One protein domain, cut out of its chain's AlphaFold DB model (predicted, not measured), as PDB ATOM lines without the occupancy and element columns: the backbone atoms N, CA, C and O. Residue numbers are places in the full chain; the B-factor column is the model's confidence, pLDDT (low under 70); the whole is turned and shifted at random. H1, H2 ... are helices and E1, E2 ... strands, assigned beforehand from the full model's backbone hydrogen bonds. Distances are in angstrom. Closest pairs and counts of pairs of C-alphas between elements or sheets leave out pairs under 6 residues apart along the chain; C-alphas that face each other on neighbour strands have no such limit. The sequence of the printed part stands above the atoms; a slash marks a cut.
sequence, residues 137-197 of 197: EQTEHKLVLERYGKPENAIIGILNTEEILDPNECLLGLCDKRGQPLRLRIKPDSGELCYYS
ATOM      1  N   GLU A 137      64.576  15.596 163.161       68.44
ATOM      2  CA  GLU A 137      63.804  14.433 163.606       68.44
ATOM      3  C   GLU A 137      63.576  13.416 162.481       68.44
ATOM      4  O   GLU A 137      63.185  12.275 162.747       68.44
ATOM      5  N   GLN A 138      63.874  13.788 161.231       75.94
ATOM      6  CA  GLN A 138      63.840  12.866 160.103       75.94
ATOM      7  C   GLN A 138      64.837  11.723 160.336       75.94
ATOM      8  O   GLN A 138      65.990  11.934 160.720       75.94
ATOM      9  N   THR A 139      64.392  10.490 160.082       69.75
ATOM     10  CA  THR A 139      65.119   9.253 160.416       69.75
ATOM     11  C   THR A 139      66.554   9.226 159.893       69.75
ATOM     12  O   THR A 139      67.449   8.771 160.599       69.75
ATOM     13  N   GLU A 140      66.802   9.743 158.693       76.31
ATOM     14  CA  GLU A 140      68.143   9.785 158.102       76.31
ATOM     15  C   GLU A 140      69.062  10.794 158.801       76.31
ATOM     16  O   GLU A 140      70.189  10.450 159.158       76.31
ATOM     17  N   HIS A 141      68.581  12.016 159.051       72.12
ATOM     18  CA  HIS A 141      69.374  13.050 159.717       72.12
ATOM     19  C   HIS A 141      69.663  12.676 161.174       72.12
ATOM     20  O   HIS A 141      70.799  12.792 161.634       72.12
ATOM     21  N   LYS A 142      68.667  12.117 161.872       76.44
ATOM     22  CA  LYS A 142      68.823  11.581 163.224       76.44
ATOM     23  C   LYS A 142      69.898  10.496 163.290       76.44
ATOM     24  O   LYS A 142      70.751  10.549 164.168       76.44
ATOM     25  N   LEU A 143      69.916   9.551 162.345       77.75
ATOM     26  CA  LEU A 143      70.950   8.511 162.283       77.75
ATOM     27  C   LEU A 143      72.349   9.095 162.051       77.75
ATOM     28  O   LEU A 143      73.324   8.596 162.612       77.75
ATOM     29  N   VAL A 144      72.466  10.147 161.238       74.88
ATOM     30  CA  VAL A 144      73.742  10.838 161.003       74.88
ATOM     31  C   VAL A 144      74.220  11.546 162.272       74.88
ATOM     32  O   VAL A 144      75.386  11.384 162.639       74.88
ATOM     33  N   LEU A 145      73.333  12.251 162.982       75.62
ATOM     34  CA  LEU A 145      73.646  12.893 164.263       75.62
ATOM     35  C   LEU A 145      73.983  11.874 165.361       75.62
ATOM     36  O   LEU A 145      74.913  12.097 166.128       75.62
ATOM     37  N   GLU A 146      73.284  10.738 165.427       78.25
ATOM     38  CA  GLU A 146      73.591   9.655 166.373       78.25
ATOM     39  C   GLU A 146      74.948   8.995 166.080       78.25
ATOM     40  O   GLU A 146      75.665   8.626 167.008       78.25
ATOM     41  N   ARG A 147      75.321   8.842 164.800       78.56
ATOM     42  CA  ARG A 147      76.578   8.185 164.404       78.56
ATOM     43  C   ARG A 147      77.807   9.082 164.460       78.56
ATOM     44  O   ARG A 147      78.869   8.602 164.847       78.56
ATOM     45  N   TYR A 148      77.693  10.327 164.011       75.00
ATOM     46  CA  TYR A 148      78.836  11.230 163.830       75.00
ATOM     47  C   TYR A 148      78.765  12.477 164.713       75.00
ATOM     48  O   TYR A 148      79.729  13.238 164.759       75.00
ATOM     49  N   GLY A 149      77.665  12.669 165.442       79.00
ATOM     50  CA  GLY A 149      77.432  13.869 166.230       79.00
ATOM     51  C   GLY A 149      77.093  15.085 165.369       79.00
ATOM     52  O   GLY A 149      77.023  15.027 164.139       79.00
ATOM     53  N   LYS A 150      76.896  16.219 166.043       78.62
ATOM     54  CA  LYS A 150      76.833  17.522 165.382       78.62
ATOM     55  C   LYS A 150      78.245  17.887 164.895       78.62
ATOM     56  O   LYS A 150      79.171  17.848 165.704       78.62
ATOM     57  N   PRO A 151      78.427  18.265 163.619       76.69
ATOM     58  CA  PRO A 151      79.728  18.707 163.138       76.69
ATOM     59  C   PRO A 151      80.171  19.986 163.857       76.69
ATOM     60  O   PRO A 151      79.398  20.934 163.980       76.69
ATOM     61  N   GLU A 152      81.435  20.021 164.283       71.12
ATOM     62  CA  GLU A 152      82.021  21.145 165.038       71.12
ATOM     63  C   GLU A 152      81.999  22.466 164.249       71.12
ATOM     64  O   GLU A 152      81.826  23.536 164.816       71.12
ATOM     65  N   ASN A 153      82.104  22.390 162.917       72.81
ATOM     66  CA  ASN A 153      82.129  23.554 162.024       72.81
ATOM     67  C   ASN A 153      80.754  23.863 161.401       72.81
ATOM     68  O   ASN A 153      80.689  24.372 160.283       72.81
ATOM     69  N   ALA A 154      79.658  23.472 162.056       75.62
ATOM     70  CA  ALA A 154      78.314  23.772 161.572       75.62
ATOM     71  C   ALA A 154      78.049  25.283 161.612       75.62
ATOM     72  O   ALA A 154      78.088  25.896 162.679       75.62
ATOM     73  N   ILE A 155      77.752  25.866 160.449       75.19
ATOM     74  CA  ILE A 155      77.342  27.268 160.340       75.19
ATOM     75  C   ILE A 155      75.976  27.418 161.025       75.19
ATOM     76  O   ILE A 155      75.086  26.582 160.852       75.19
ATOM     77  N   ILE A 156      75.824  28.450 161.855       77.69
ATOM     78  CA  ILE A 156      74.581  28.711 162.586       77.69
ATOM     79  C   ILE A 156      73.625  29.435 161.640       77.69
ATOM     80  O   ILE A 156      73.873  30.575 161.270       77.69
ATOM     81  N   GLY A 157      72.524  28.780 161.272       75.19
ATOM     82  CA  GLY A 157      71.468  29.420 160.495       75.19
ATOM     83  C   GLY A 157      70.656  30.392 161.350       75.19
ATOM     84  O   GLY A 157      70.213  30.041 162.446       75.19
ATOM     85  N   ILE A 158      70.436  31.604 160.841       81.25
ATOM     86  CA  ILE A 158      69.499  32.566 161.426       81.25
ATOM     87  C   ILE A 158      68.128  32.333 160.783       81.25
ATOM     88  O   ILE A 158      67.992  32.339 159.560       81.25
ATOM     89  N   LEU A 159      67.102  32.111 161.609       77.88
ATOM     90  CA  LEU A 159      65.748  31.834 161.128       77.88
ATOM     91  C   LEU A 159      65.229  32.994 160.260       77.88
ATOM     92  O   LEU A 159      65.348  34.158 160.640       77.88
ATOM     93  N   ASN A 160      64.636  32.663 159.107       76.31
ATOM     94  CA  ASN A 160      64.094  33.606 158.115       76.31
ATOM     95  C   ASN A 160      65.114  34.600 157.534       76.31
ATOM     96  O   ASN A 160      64.730  35.673 157.071       76.31
ATOM     97  N   THR A 161      66.404  34.263 157.567       80.44
ATOM     98  CA  THR A 161      67.458  35.083 156.968       80.44
ATOM     99  C   THR A 161      68.152  34.288 155.877       80.44
ATOM    100  O   THR A 161      68.670  33.201 156.119       80.44
ATOM    101  N   GLU A 162      68.164  34.840 154.669       77.69
ATOM    102  CA  GLU A 162      68.960  34.315 153.567       77.69
ATOM    103  C   GLU A 162      70.336  34.983 153.614       77.69
ATOM    104  O   GLU A 162      70.503  36.134 153.212       77.69
ATOM    105  N   GLU A 163      71.324  34.281 154.165       75.50
ATOM    106  CA  GLU A 163      72.718  34.708 154.095       75.50
ATOM    107  C   GLU A 163      73.302  34.277 152.748       75.50
ATOM    108  O   GLU A 163      73.386  33.087 152.430       75.50
ATOM    109  N   ILE A 164      73.668  35.260 151.924       78.50
ATOM    110  CA  ILE A 164      74.340  35.004 150.654       78.50
ATOM    111  C   ILE A 164      75.779  34.622 150.983       78.50
ATOM    112  O   ILE A 164      76.557  35.464 151.422       78.50
ATOM    113  N   LEU A 165      76.119  33.352 150.763       73.62
ATOM    114  CA  LEU A 165      77.495  32.881 150.880       73.62
ATOM    115  C   LEU A 165      78.381  33.628 149.884       73.62
ATOM    116  O   LEU A 165      78.054  33.723 148.694       73.62
ATOM    117  N   ASP A 166      79.520  34.122 150.364       79.31
ATOM    118  CA  ASP A 166      80.496  34.773 149.504       79.31
ATOM    119  C   ASP A 166      80.966  33.799 148.405       79.31
ATOM    120  O   ASP A 166      81.197  32.617 148.681       79.31
ATOM    121  N   PRO A 167      81.213  34.261 147.162       76.06
ATOM    122  CA  PRO A 167      81.636  33.390 146.059       76.06
ATOM    123  C   PRO A 167      82.917  32.586 146.335       76.06
ATOM    124  O   PRO A 167      83.201  31.593 145.667       76.06
ATOM    125  N   ASN A 168      83.722  33.041 147.298       74.56
ATOM    126  CA  ASN A 168      84.964  32.397 147.704       74.56
ATOM    127  C   ASN A 168      84.826  31.534 148.963       74.56
ATOM    128  O   ASN A 168      85.773  30.799 149.267       74.56
ATOM    129  N   GLU A 169      83.704  31.596 149.672       80.75
ATOM    130  CA  GLU A 169      83.475  30.820 150.884       80.75
ATOM    131  C   GLU A 169      83.057  29.380 150.576       80.75
ATOM    132  O   GLU A 169      82.561  29.042 149.498       80.75
ATOM    133  N   CYS A 170      83.329  28.498 151.534       82.25
ATOM    134  CA  CYS A 170      82.941  27.100 151.463       82.25
ATOM    135  C   CYS A 170      81.828  26.845 152.476       82.25
ATOM    136  O   CYS A 170      81.940  27.258 153.629       82.25
ATOM    137  N   LEU A 171      80.816  26.079 152.083       84.81
ATOM    138  CA  LEU A 171      79.833  25.550 153.012       84.81
ATOM    139  C   LEU A 171      80.513  24.513 153.918       84.81
ATOM    140  O   LEU A 171      81.109  23.534 153.445       84.81
ATOM    141  N   LEU A 172      80.444  24.772 155.222       82.88
ATOM    142  CA  LEU A 172      80.998  23.944 156.289       82.88
ATOM    143  C   LEU A 172      79.876  23.195 157.018       82.88
ATOM    144  O   LEU A 172      78.694  23.425 156.780       82.88
ATOM    145  N   GLY A 173      80.247  22.282 157.916       80.19
ATOM    146  CA  GLY A 173      79.267  21.537 158.711       80.19
ATOM    147  C   GLY A 173      78.697  20.303 158.017       80.19
ATOM    148  O   GLY A 173      77.665  19.796 158.439       80.19
ATOM    149  N   LEU A 174      79.357  19.807 156.969       82.69
ATOM    150  CA  LEU A 174      79.033  18.526 156.348       82.69
ATOM    151  C   LEU A 174      80.029  17.457 156.795       82.69
ATOM    152  O   LEU A 174      81.191  17.760 157.062       82.69
ATOM    153  N   CYS A 175      79.581  16.204 156.845       79.31
ATOM    154  CA  CYS A 175      80.421  15.050 157.156       79.31
ATOM    155  C   CYS A 175      80.326  14.012 156.032       79.31
ATOM    156  O   CYS A 175      79.238  13.741 155.527       79.31
ATOM    157  N   ASP A 176      81.448  13.393 155.660       81.75
ATOM    158  CA  ASP A 176      81.447  12.207 154.790       81.75
ATOM    159  C   ASP A 176      80.929  10.970 155.560       81.75
ATOM    160  O   ASP A 176      80.869  10.958 156.790       81.75
ATOM    161  N   LYS A 177      80.665   9.859 154.864       80.56
ATOM    162  CA  LYS A 177      80.312   8.536 155.428       80.56
ATOM    163  C   LYS A 177      81.321   7.983 156.446       80.56
ATOM    164  O   LYS A 177      81.102   6.938 157.052       80.56
ATOM    165  N   ARG A 178      82.479   8.625 156.593       80.44
ATOM    166  CA  ARG A 178      83.531   8.292 157.564       80.44
ATOM    167  C   ARG A 178      83.562   9.252 158.760       80.44
ATOM    168  O   ARG A 178      84.466   9.134 159.581       80.44
ATOM    169  N   GLY A 179      82.628  10.201 158.839       75.69
ATOM    170  CA  GLY A 179      82.574  11.231 159.880       75.69
ATOM    171  C   GLY A 179      83.634  12.318 159.742       75.69
ATOM    172  O   GLY A 179      83.910  13.016 160.707       75.69
ATOM    173  N   GLN A 180      84.278  12.425 158.578       82.00
ATOM    174  CA  GLN A 180      85.287  13.454 158.334       82.00
ATOM    175  C   GLN A 180      84.615  14.740 157.852       82.00
ATOM    176  O   GLN A 180      83.672  14.640 157.061       82.00
ATOM    177  N   PRO A 181      85.080  15.920 158.297       83.31
ATOM    178  CA  PRO A 181      84.502  17.188 157.884       83.31
ATOM    179  C   PRO A 181      84.696  17.390 156.379       83.31
ATOM    180  O   PRO A 181      85.804  17.291 155.865       83.31
ATOM    181  N   LEU A 182      83.610  17.692 155.683       85.62
ATOM    182  CA  LEU A 182      83.579  17.978 154.258       85.62
ATOM    183  C   LEU A 182      83.354  19.478 154.055       85.62
ATOM    184  O   LEU A 182      82.512  20.086 154.719       85.62
ATOM    185  N   ARG A 183      84.094  20.068 153.118       87.38
ATOM    186  CA  ARG A 183      83.919  21.462 152.695       87.38
ATOM    187  C   ARG A 183      83.395  21.481 151.272       87.38
ATOM    188  O   ARG A 183      84.064  20.955 150.384       87.38
ATOM    189  N   LEU A 184      82.234  22.086 151.049       87.12
ATOM    190  CA  LEU A 184      81.667  22.255 149.710       87.12
ATOM    191  C   LEU A 184      81.928  23.670 149.205       87.12
ATOM    192  O   LEU A 184      81.755  24.630 149.943       87.12
ATOM    193  N   ARG A 185      82.321  23.810 147.943       86.31
ATOM    194  CA  ARG A 185      82.534  25.097 147.279       86.31
ATOM    195  C   ARG A 185      81.821  25.102 145.942       86.31
ATOM    196  O   ARG A 185      81.981  24.160 145.169       86.31
ATOM    197  N   ILE A 186      81.094  26.170 145.644       86.75
ATOM    198  CA  ILE A 186      80.501  26.380 144.323       86.75
ATOM    199  C   ILE A 186      81.461  27.271 143.536       86.75
ATOM    200  O   ILE A 186      81.806  28.357 143.990       86.75
ATOM    201  N   LYS A 187      81.936  26.815 142.375       85.75
ATOM    202  CA  LYS A 187      82.718  27.676 141.478       85.75
ATOM    203  C   LYS A 187      81.776  28.705 140.843       85.75
ATOM    204  O   LYS A 187      80.865  28.282 140.133       85.75
ATOM    205  N   PRO A 188      81.989  30.021 141.023       80.75
ATOM    206  CA  PRO A 188      81.077  31.030 140.483       80.75
ATOM    207  C   PRO A 188      81.073  31.065 138.948       80.75
ATOM    208  O   PRO A 188      80.032  31.320 138.354       80.75
ATOM    209  N   ASP A 189      82.203  30.745 138.307       83.06
ATOM    210  CA  ASP A 189      82.332  30.795 136.842       83.06
ATOM    211  C   ASP A 189      81.617  29.642 136.121       83.06
ATOM    212  O   ASP A 189      81.094  29.829 135.024       83.06
ATOM    213  N   SER A 190      81.615  28.438 136.705       85.06
ATOM    214  CA  SER A 190      81.059  27.231 136.069       85.06
ATOM    215  C   SER A 190      79.784  26.709 136.727       85.06
ATOM    216  O   SER A 190      79.116  25.849 136.157       85.06
ATOM    217  N   GLY A 191      79.448  27.178 137.932       80.62
ATOM    218  CA  GLY A 191      78.379  26.610 138.755       80.62
ATOM    219  C   GLY A 191      78.681  25.193 139.262       80.62
ATOM    220  O   GLY A 191      77.799  24.533 139.804       80.62
ATOM    221  N   GLU A 192      79.910  24.695 139.088       88.56
ATOM    222  CA  GLU A 192      80.292  23.356 139.535       88.56
ATOM    223  C   GLU A 192      80.442  23.300 141.057       88.56
ATOM    224  O   GLU A 192      81.160  24.103 141.662       88.56
ATOM    225  N   LEU A 193      79.834  22.281 141.666       87.12
ATOM    226  CA  LEU A 193      80.039  21.939 143.068       87.12
ATOM    227  C   LEU A 193      81.334  21.125 143.226       87.12
ATOM    228  O   LEU A 193      81.455  20.014 142.713       87.12
ATOM    229  N   CYS A 194      82.294  21.664 143.971       85.62
ATOM    230  CA  CYS A 194      83.532  20.995 144.359       85.62
ATOM    231  C   CYS A 194      83.497  20.648 145.847       85.62
ATOM    232  O   CYS A 194      82.980  21.422 146.650       85.62
ATOM    233  N   TYR A 195      84.084  19.516 146.229       84.94
ATOM    234  CA  TYR A 195      84.217  19.132 147.630       84.94
ATOM    235  C   TYR A 195      85.677  18.867 147.993       84.94
ATOM    236  O   TYR A 195      86.446  18.337 147.191       84.94
ATOM    237  N   TYR A 196      86.049  19.238 149.214       79.75
ATOM    238  CA  TYR A 196      87.371  19.014 149.790       79.75
ATOM    239  C   TYR A 196      87.200  18.275 151.121       79.75
ATOM    240  O   TYR A 196      86.363  18.670 151.938       79.75
ATOM    241  N   SER A 197      87.965  17.197 151.305       73.56
ATOM    242  CA  SER A 197      88.051  16.400 152.540       73.56
ATOM    243  C   SER A 197      89.279  16.770 153.355       73.56
ATOM    244  O   SER A 197      90.338  16.917 152.702       73.56
TER     245      SER A 197
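What this domain is: This is residues 137 to 197 of the 197 residues of the protein "Ubiquitin domain-containing protein UBFD1" of Schistosoma japonicum (UniProt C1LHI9). A small three-stranded meander, each strand the antiparallel neighbour of the one before, has H1 off one end and a wide loop whose residues 157 to 164 stick out. The 61 printed residues hold H1, E1, E2, E3 in that order; the sheet runs E1, E2, E3. The class is mixed, with under half of the residues in named elements. The whole is loose, radius of gyration of the C-alphas 13.2 A, spanning 37 by 29 by 19 A.

Where its parts are: E2, residues 181 to 186, spans 16.9 A; E1 is residues 171 to 175, 11.3 A, and E3 residues 193 to 196, 10.4 A, ending at C-alpha (87.371, 19.014, 149.790). H1, residues 139 to 148, spans 14.3 A from C-alpha (65.119, 9.253, 160.416).

How they stand to each other: Hairpin E1 and E2 has N 171 and O 184 2.7 A apart; hairpin E2 and E3 has N 185 and O 194 2.8 A apart, both within hydrogen-bond range. H1, with every O i to N i+4 pair within range, is not on the sheet; its closest C-alpha pair with E1 is Tyr 148 and Cys 175, 7.9 A.

The domain as a whole: The printed part has no cut. The link H1 to E1 is long, 22 residues. Residues 137 and 139 are under pLDDT 70.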